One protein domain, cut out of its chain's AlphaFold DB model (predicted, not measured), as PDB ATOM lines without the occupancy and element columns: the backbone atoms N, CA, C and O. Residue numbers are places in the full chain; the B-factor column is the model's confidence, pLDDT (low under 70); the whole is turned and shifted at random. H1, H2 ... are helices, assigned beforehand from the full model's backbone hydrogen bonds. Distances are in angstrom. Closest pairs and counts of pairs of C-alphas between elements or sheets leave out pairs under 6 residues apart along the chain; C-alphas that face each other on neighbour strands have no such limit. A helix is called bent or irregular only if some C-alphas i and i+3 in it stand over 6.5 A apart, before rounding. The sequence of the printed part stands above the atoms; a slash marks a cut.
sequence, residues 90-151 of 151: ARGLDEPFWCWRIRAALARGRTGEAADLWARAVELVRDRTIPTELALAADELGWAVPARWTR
ATOM      1  N   ALA A  90     184.570 142.876 145.775       60.88
ATOM      2  CA  ALA A  90     185.503 143.829 146.380       60.88
ATOM      3  C   ALA A  90     184.792 144.884 147.245       60.88
ATOM      4  O   ALA A  90     185.366 145.390 148.210       60.88
ATOM      5  N   ARG A  91     183.515 145.167 146.958       59.34
ATOM      6  CA  ARG A  91     182.656 146.047 147.770       59.34
ATOM      7  C   ARG A  91     181.999 145.344 148.954       59.34
ATOM      8  O   ARG A  91     181.313 145.987 149.740       59.34
ATOM      9  N   GLY A  92     182.244 144.044 149.136       56.41
ATOM     10  CA  GLY A  92     181.789 143.288 150.305       56.41
ATOM     11  C   GLY A  92     182.343 143.794 151.643       56.41
ATOM     12  O   GLY A  92     181.888 143.332 152.683       56.41
ATOM     13  N   LEU A  93     183.281 144.744 151.632       58.81
ATOM     14  CA  LEU A  93     183.868 145.372 152.818       58.81
ATOM     15  C   LEU A  93     183.370 146.811 153.066       58.81
ATOM     16  O   LEU A  93     183.756 147.404 154.066       58.81
ATOM     17  N   ASP A  94     182.546 147.371 152.177       67.62
ATOM     18  CA  ASP A  94     182.116 148.776 152.213       67.62
ATOM     19  C   ASP A  94     180.847 148.944 153.081       67.62
ATOM     20  O   ASP A  94     179.769 148.436 152.753       67.62
ATOM     21  N   GLU A  95     180.966 149.620 154.226       62.91
ATOM     22  CA  GLU A  95     179.895 149.816 155.218       62.91
ATOM     23  C   GLU A  95     178.656 150.562 154.661       62.91
ATOM     24  O   GLU A  95     177.539 150.032 154.784       62.91
ATOM     25  N   PRO A  96     178.802 151.697 153.939       69.31
ATOM     26  CA  PRO A  96     177.710 152.352 153.214       69.31
ATOM     27  C   PRO A  96     176.905 151.421 152.299       69.31
ATOM     28  O   PRO A  96     175.686 151.568 152.142       69.31
ATOM     29  N   PHE A  97     177.581 150.453 151.686       73.94
ATOM     30  CA  PHE A  97     176.978 149.540 150.729       73.94
ATOM     31  C   PHE A  97     176.077 148.494 151.412       73.94
ATOM     32  O   PHE A  97     174.950 148.263 150.957       73.94
ATOM     33  N   TRP A  98     176.508 147.920 152.539       79.88
ATOM     34  CA  TRP A  98     175.682 146.992 153.324       79.88
ATOM     35  C   TRP A  98     174.446 147.672 153.911       79.88
ATOM     36  O   TRP A  98     173.335 147.142 153.792       79.88
ATOM     37  N   CYS A  99     174.611 148.883 154.447       81.88
ATOM     38  CA  CYS A  99     173.514 149.662 155.018       81.88
ATOM     39  C   CYS A  99     172.399 149.919 153.999       81.88
ATOM     40  O   CYS A  99     171.214 149.740 154.296       81.88
ATOM     41  N   TRP A 100     172.763 150.279 152.764       83.69
ATOM     42  CA  TRP A 100     171.786 150.471 151.695       83.69
ATOM     43  C   TRP A 100     171.013 149.186 151.373       83.69
ATOM     44  O   TRP A 100     169.784 149.228 151.263       83.69
ATOM     45  N   ARG A 101     171.695 148.037 151.253       84.88
ATOM     46  CA  ARG A 101     171.047 146.757 150.909       84.88
ATOM     47  C   ARG A 101     170.046 146.315 151.972       84.88
ATOM     48  O   ARG A 101     168.940 145.906 151.621       84.88
ATOM     49  N   ILE A 102     170.415 146.441 153.245       86.00
ATOM     50  CA  ILE A 102     169.565 146.053 154.376       86.00
ATOM     51  C   ILE A 102     168.315 146.941 154.413       86.00
ATOM     52  O   ILE A 102     167.196 146.424 154.381       86.00
ATOM     53  N   ARG A 103     168.472 148.274 154.333       84.69
ATOM     54  CA  ARG A 103     167.328 149.207 154.247       84.69
ATOM     55  C   ARG A 103     166.438 148.915 153.038       84.69
ATOM     56  O   ARG A 103     165.215 148.953 153.138       84.69
ATOM     57  N   ALA A 104     167.033 148.601 151.891       84.12
ATOM     58  CA  ALA A 104     166.305 148.312 150.662       84.12
ATOM     59  C   ALA A 104     165.524 146.983 150.718       84.12
ATOM     60  O   ALA A 104     164.493 146.853 150.047       84.12
ATOM     61  N   ALA A 105     165.998 145.994 151.476       86.88
ATOM     62  CA  ALA A 105     165.279 144.749 151.731       86.88
ATOM     63  C   ALA A 105     164.127 144.962 152.730       86.88
ATOM     64  O   ALA A 105     162.994 144.576 152.424       86.88
ATOM     65  N   LEU A 106     164.380 145.677 153.833       84.31
ATOM     66  CA  LEU A 106     163.364 146.047 154.830       84.31
ATOM     67  C   LEU A 106     162.226 146.874 154.219       84.31
ATOM     68  O   LEU A 106     161.059 146.530 154.383       84.31
ATOM     69  N   ALA A 107     162.543 147.890 153.411       81.69
ATOM     70  CA  ALA A 107     161.540 148.720 152.733       81.69
ATOM     71  C   ALA A 107     160.649 147.937 151.746       81.69
ATOM     72  O   ALA A 107     159.582 148.411 151.362       81.69
ATOM     73  N   ARG A 108     161.081 146.746 151.312       89.38
ATOM     74  CA  ARG A 108     160.303 145.839 150.453       89.38
ATOM     75  C   ARG A 108     159.561 144.753 151.242       89.38
ATOM     76  O   ARG A 108     159.000 143.859 150.619       89.38
ATOM     77  N   GLY A 109     159.598 144.786 152.577       86.19
ATOM     78  CA  GLY A 109     159.023 143.746 153.436       86.19
ATOM     79  C   GLY A 109     159.744 142.398 153.341       86.19
ATOM     80  O   GLY A 109     159.192 141.373 153.727       86.19
ATOM     81  N   ARG A 110     160.970 142.367 152.800       91.94
ATOM     82  CA  ARG A 110     161.764 141.141 152.625       91.94
ATOM     83  C   ARG A 110     162.665 140.934 153.840       91.94
ATOM     84  O   ARG A 110     163.886 141.021 153.737       91.94
ATOM     85  N   THR A 111     162.052 140.689 154.995       90.12
ATOM     86  CA  THR A 111     162.755 140.609 156.287       90.12
ATOM     87  C   THR A 111     163.776 139.469 156.338       90.12
ATOM     88  O   THR A 111     164.856 139.663 156.879       90.12
ATOM     89  N   GLY A 112     163.494 138.316 155.713       89.88
ATOM     90  CA  GLY A 112     164.454 137.204 155.631       89.88
ATOM     91  C   GLY A 112     165.720 137.565 154.847       89.88
ATOM     92  O   GLY A 112     166.826 137.395 155.340       89.88
ATOM     93  N   GLU A 113     165.565 138.184 153.673       88.81
ATOM     94  CA  GLU A 113     166.707 138.676 152.887       88.81
ATOM     95  C   GLU A 113     167.488 139.758 153.642       88.81
ATOM     96  O   GLU A 113     168.714 139.804 153.570       88.81
ATOM     97  N   ALA A 114     166.797 140.630 154.381       88.38
ATOM     98  CA  ALA A 114     167.445 141.632 155.218       88.38
ATOM     99  C   ALA A 114     168.276 140.994 156.347       88.38
ATOM    100  O   ALA A 114     169.378 141.475 156.607       88.38
ATOM    101  N   ALA A 115     167.798 139.903 156.953       90.25
ATOM    102  CA  ALA A 115     168.524 139.155 157.980       90.25
ATOM    103  C   ALA A 115     169.792 138.491 157.417       90.25
ATOM    104  O   ALA A 115     170.865 138.615 158.006       90.25
ATOM    105  N   ASP A 116     169.706 137.868 156.237       89.62
ATOM    106  CA  ASP A 116     170.872 137.275 155.566       89.62
ATOM    107  C   ASP A 116     171.928 138.340 155.225       89.62
ATOM    108  O   ASP A 116     173.134 138.135 155.384       89.62
ATOM    109  N   LEU A 117     171.480 139.510 154.760       88.38
ATOM    110  CA  LEU A 117     172.352 140.650 154.476       88.38
ATOM    111  C   LEU A 117     172.986 141.218 155.750       88.38
ATOM    112  O   LEU A 117     174.163 141.572 155.722       88.38
ATOM    113  N   TRP A 118     172.232 141.282 156.849       89.00
ATOM    114  CA  TRP A 118     172.729 141.701 158.157       89.00
ATOM    115  C   TRP A 118     173.822 140.757 158.668       89.00
ATOM    116  O   TRP A 118     174.914 141.217 158.996       89.00
ATOM    117  N   ALA A 119     173.581 139.442 158.657       88.12
ATOM    118  CA  ALA A 119     174.562 138.446 159.091       88.12
ATOM    119  C   ALA A 119     175.872 138.553 158.292       88.12
ATOM    120  O   ALA A 119     176.961 138.602 158.866       88.12
ATOM    121  N   ARG A 120     175.772 138.704 156.967       85.19
ATOM    122  CA  ARG A 120     176.945 138.894 156.102       85.19
ATOM    123  C   ARG A 120     177.676 140.208 156.370       85.19
ATOM    124  O   ARG A 120     178.904 140.227 156.350       85.19
ATOM    125  N   ALA A 121     176.952 141.295 156.637       84.62
ATOM    126  CA  ALA A 121     177.563 142.564 157.023       84.62
ATOM    127  C   ALA A 121     178.329 142.426 158.348       84.62
ATOM    128  O   ALA A 121     179.453 142.907 158.460       84.62
ATOM    129  N   VAL A 122     177.771 141.711 159.330       85.06
ATOM    130  CA  VAL A 122     178.437 141.427 160.611       85.06
ATOM    131  C   VAL A 122     179.725 140.614 160.430       85.06
ATOM    132  O   VAL A 122     180.691 140.843 161.160       85.06
ATOM    133  N   GLU A 123     179.781 139.684 159.482       81.31
ATOM    134  CA  GLU A 123     180.995 138.902 159.214       81.31
ATOM    135  C   GLU A 123     182.067 139.703 158.464       81.31
ATOM    136  O   GLU A 123     183.257 139.609 158.779       81.31
ATOM    137  N   LEU A 124     181.656 140.478 157.459       75.69
ATOM    138  CA  LEU A 124     182.569 141.067 156.479       75.69
ATOM    139  C   LEU A 124     182.993 142.498 156.826       75.69
ATOM    140  O   LEU A 124     184.126 142.891 156.537       75.69
ATOM    141  N   VAL A 125     182.119 143.279 157.463       75.75
ATOM    142  CA  VAL A 125     182.406 144.672 157.813       75.75
ATOM    143  C   VAL A 125     183.230 144.711 159.098       75.75
ATOM    144  O   VAL A 125     182.748 144.438 160.205       75.75
ATOM    145  N   ARG A 126     184.507 145.069 158.929       67.50
ATOM    146  CA  ARG A 126     185.474 145.264 160.021       67.50
ATOM    147  C   ARG A 126     185.368 146.636 160.685       67.50
ATOM    148  O   ARG A 126     186.002 146.842 161.721       67.50
ATOM    149  N   ASP A 127     184.593 147.551 160.105       65.25
ATOM    150  CA  ASP A 127     184.401 148.888 160.655       65.25
ATOM    151  C   ASP A 127     183.765 148.850 162.042       65.25
ATOM    152  O   ASP A 127     183.007 147.944 162.408       65.25
ATOM    153  N   ARG A 128     184.122 149.858 162.841       61.22
ATOM    154  CA  ARG A 128     183.680 149.996 164.232       61.22
ATOM    155  C   ARG A 128     182.327 150.686 164.364       61.22
ATOM    156  O   ARG A 128     181.858 150.832 165.479       61.22
ATOM    157  N   THR A 129     181.695 151.103 163.277       66.56
ATOM    158  CA  THR A 129     180.441 151.857 163.342       66.56
ATOM    159  C   THR A 129     179.460 151.354 162.298       66.56
ATOM    160  O   THR A 129     179.861 151.013 161.191       66.56
ATOM    161  N   ILE A 130     178.186 151.315 162.677       77.88
ATOM    162  CA  ILE A 130     177.033 151.118 161.796       77.88
ATOM    163  C   ILE A 130     176.025 152.230 162.116       77.88
ATOM    164  O   ILE A 130     176.050 152.751 163.238       77.88
ATOM    165  N   PRO A 131     175.124 152.614 161.201       81.62
ATOM    166  CA  PRO A 131     174.132 153.631 161.493       81.62
ATOM    167  C   PRO A 131     173.199 153.161 162.612       81.62
ATOM    168  O   PRO A 131     172.682 152.039 162.576       81.62
ATOM    169  N   THR A 132     172.986 154.012 163.615       81.56
ATOM    170  CA  THR A 132     172.232 153.684 164.835       81.56
ATOM    171  C   THR A 132     170.823 153.190 164.530       81.56
ATOM    172  O   THR A 132     170.344 152.258 165.167       81.56
ATOM    173  N   GLU A 133     170.163 153.749 163.520       81.56
ATOM    174  CA  GLU A 133     168.827 153.329 163.101       81.56
ATOM    175  C   GLU A 133     168.784 151.883 162.591       81.56
ATOM    176  O   GLU A 133     167.773 151.207 162.755       81.56
ATOM    177  N   LEU A 134     169.878 151.385 162.004       83.69
ATOM    178  CA  LEU A 134     169.976 149.987 161.595       83.69
ATOM    179  C   LEU A 134     170.251 149.071 162.786       83.69
ATOM    180  O   LEU A 134     169.711 147.970 162.820       83.69
ATOM    181  N   ALA A 135     171.039 149.524 163.762       86.00
ATOM    182  CA  ALA A 135     171.241 148.788 165.008       86.00
ATOM    183  C   ALA A 135     169.932 148.658 165.808       86.00
ATOM    184  O   ALA A 135     169.620 147.570 166.278       86.00
ATOM    185  N   LEU A 136     169.141 149.733 165.896       85.00
ATOM    186  CA  LEU A 136     167.819 149.715 166.532       85.00
ATOM    187  C   LEU A 136     166.850 148.784 165.797       85.00
ATOM    188  O   LEU A 136     166.218 147.944 166.424       85.00
ATOM    189  N   ALA A 137     166.785 148.875 164.463       85.69
ATOM    190  CA  ALA A 137     165.942 147.979 163.674       85.69
ATOM    191  C   ALA A 137     166.350 146.505 163.836       85.69
ATOM    192  O   ALA A 137     165.491 145.630 163.878       85.69
ATOM    193  N   ALA A 138     167.651 146.216 163.924       88.38
ATOM    194  CA  ALA A 138     168.146 144.868 164.176       88.38
ATOM    195  C   ALA A 138     167.726 144.354 165.563       88.38
ATOM    196  O   ALA A 138     167.257 143.224 165.656       88.38
ATOM    197  N   ASP A 139     167.825 145.182 166.607       89.56
ATOM    198  CA  ASP A 139     167.391 144.838 167.969       89.56
ATOM    199  C   ASP A 139     165.873 144.583 168.042       89.56
ATOM    200  O   ASP A 139     165.439 143.542 168.537       89.56
ATOM    201  N   GLU A 140     165.061 145.455 167.432       89.94
ATOM    202  CA  GLU A 140     163.601 145.286 167.322       89.94
ATOM    203  C   GLU A 140     163.204 143.991 166.594       89.94
ATOM    204  O   GLU A 140     162.188 143.369 166.912       89.94
ATOM    205  N   LEU A 141     164.009 143.572 165.614       90.69
ATOM    206  CA  LEU A 141     163.817 142.338 164.848       90.69
ATOM    207  C   LEU A 141     164.461 141.106 165.511       90.69
ATOM    208  O   LEU A 141     164.361 140.003 164.965       90.69
ATOM    209  N   GLY A 142     165.098 141.268 166.676       91.12
ATOM    210  CA  GLY A 142     165.735 140.191 167.438       91.12
ATOM    211  C   GLY A 142     167.038 139.668 166.825       91.12
ATOM    212  O   GLY A 142     167.413 138.516 167.051       91.12
ATOM    213  N   TRP A 143     167.721 140.470 166.009       93.06
ATOM    214  CA  TRP A 143     168.997 140.113 165.392       93.06
ATOM    215  C   TRP A 143     170.168 140.496 166.293       93.06
ATOM    216  O   TRP A 143     170.173 141.540 166.936       93.06
ATOM    217  N   ALA A 144     171.214 139.669 166.303       89.88
ATOM    218  CA  ALA A 144     172.407 139.958 167.088       89.88
ATOM    219  C   ALA A 144     173.127 141.210 166.554       89.88
ATOM    220  O   ALA A 144     173.567 141.240 165.399       89.88
ATOM    221  N   VAL A 145     173.290 142.217 167.417       88.31
ATOM    222  CA  VAL A 145     174.074 143.425 167.133       88.31
ATOM    223  C   VAL A 145     175.461 143.294 167.772       88.31
ATOM    224  O   VAL A 145     175.568 143.140 168.991       88.31
ATOM    225  N   PRO A 146     176.556 143.346 166.991       87.19
ATOM    226  CA  PRO A 146     177.902 143.289 167.545       87.19
ATOM    227  C   PRO A 146     178.182 144.431 168.527       87.19
ATOM    228  O   PRO A 146     178.003 145.598 168.193       87.19
ATOM    229  N   ALA A 147     178.769 144.115 169.685       84.81
ATOM    230  CA  ALA A 147     179.134 145.107 170.705       84.81
ATOM    231  C   ALA A 147     180.103 146.201 170.210       84.81
ATOM    232  O   ALA A 147     180.241 147.256 170.824       84.81
ATOM    233  N   ARG A 148     180.809 145.951 169.100       83.94
ATOM    234  CA  ARG A 148     181.666 146.953 168.455       83.94
ATOM    235  C   ARG A 148     180.875 148.108 167.839       83.94
ATOM    236  O   ARG A 148     181.468 149.153 167.655       83.94
ATOM    237  N   TRP A 149     179.591 147.917 167.541       79.88
ATOM    238  CA  TRP A 149     178.711 148.881 166.874       79.88
ATOM    239  C   TRP A 149     177.761 149.618 167.823       79.88
ATOM    240  O   TRP A 149     177.009 150.481 167.386       79.88
ATOM    241  N   THR A 150     177.786 149.282 169.112       70.44
ATOM    242  CA  THR A 150     176.900 149.843 170.142       70.44
ATOM    243  C   THR A 150     177.623 150.793 171.107       70.44
ATOM    244  O   THR A 150     177.084 151.096 172.168       70.44
ATOM    245  N   ARG A 151     178.846 151.236 170.773       59.06
ATOM    246  CA  ARG A 151     179.663 152.152 171.589       59.06
ATOM    247  C   ARG A 151     179.563 153.598 171.141       59.06
ATOM    248  O   ARG A 151     179.576 153.823 169.913       59.06
TER     249      ARG A 151
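AT A GLANCE: This is residues 90 to 151 of the 151 residues of an uncharacterized protein of Cellulomonas persica (UniProt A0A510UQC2). Two helices, H2 and H3, lie side by side as a helical hairpin, and a looser second layer, made of H4 and the closing stretch of residues 141 to 151, lies over one side of it. The short first helix, H1, sits at one end of the hairpin, on the side away from H4. The printed part has 62 residues, with four named helices in the order H1, H2, H3, H4 and no named strand, and its class is all helix. It is compact, with a radius of gyration of the C-alphas of 10.6 A, and its C-alphas span 27 by 26 by 16 A.

IN THESE COORDINATES: The printed part begins with H1, residues 90 to 93, with C-alpha 90 at (185.503, 143.829, 146.380). H1 is only just irregular: its C-alphas 90 and 93 are 6.8 A apart. H2 is residues 95 to 106 and measures 17.0 A from first to last C-alpha. H3, residues 111 to 124, is the longest helix at 19.8 A, and begins with C-alpha 111 at (162.755, 140.609, 156.287). H4, residues 132 to 140, measures 12.3 A and ends with C-alpha 140 at (163.601, 145.286, 167.322).

HOW THE PARTS SIT: H2 and H3 form a hairpin and touch, and their closest C-alphas, those of Ile 102 and Ala 114, are 5.0 A apart. They run opposite ways at a shallow tilt of 14 degrees. H1 and H3 only just touch, with 3 pairs of C-alphas within 8 A, and H3 does so with residues 121 to 124 alone. The closest C-alphas of this pair, those of Leu 93 and Leu 124, are 5.8 A apart. H1 and H2 are close but not clearly touching, with the C-alphas of Arg 91 and Phe 97 closest at 7.3 A. H2 and H4 are also close but not clearly touching, with the C-alphas of Cys 99 and Leu 134 closest at 7.5 A. They run the same way at a steep tilt of 44 degrees. H3 and H4 are near each other, with their closest C-alphas 8.2 A apart, while H1 and H4 are apart. In H2, H3 and H4 every O i to N i+4 pair is within hydrogen-bond range. H1 is too short for such a pair, and its 1 pair of O i and N i+3 is not within range.

THE WHOLE: The two C-alphas farthest apart, those of Ala 90 and Glu 140, are 30.3 A apart. The printed part has no cut and ends at Arg 151, the chain's last residue. The links from H1 to H2 and from H2 to H3 are tight, the link from H3 to H4 is short, with 7 residues, and no link is long. The mean pLDDT of the printed part is 80.9, and residues 90 to 96, 126 to 129 and 151 are under 70.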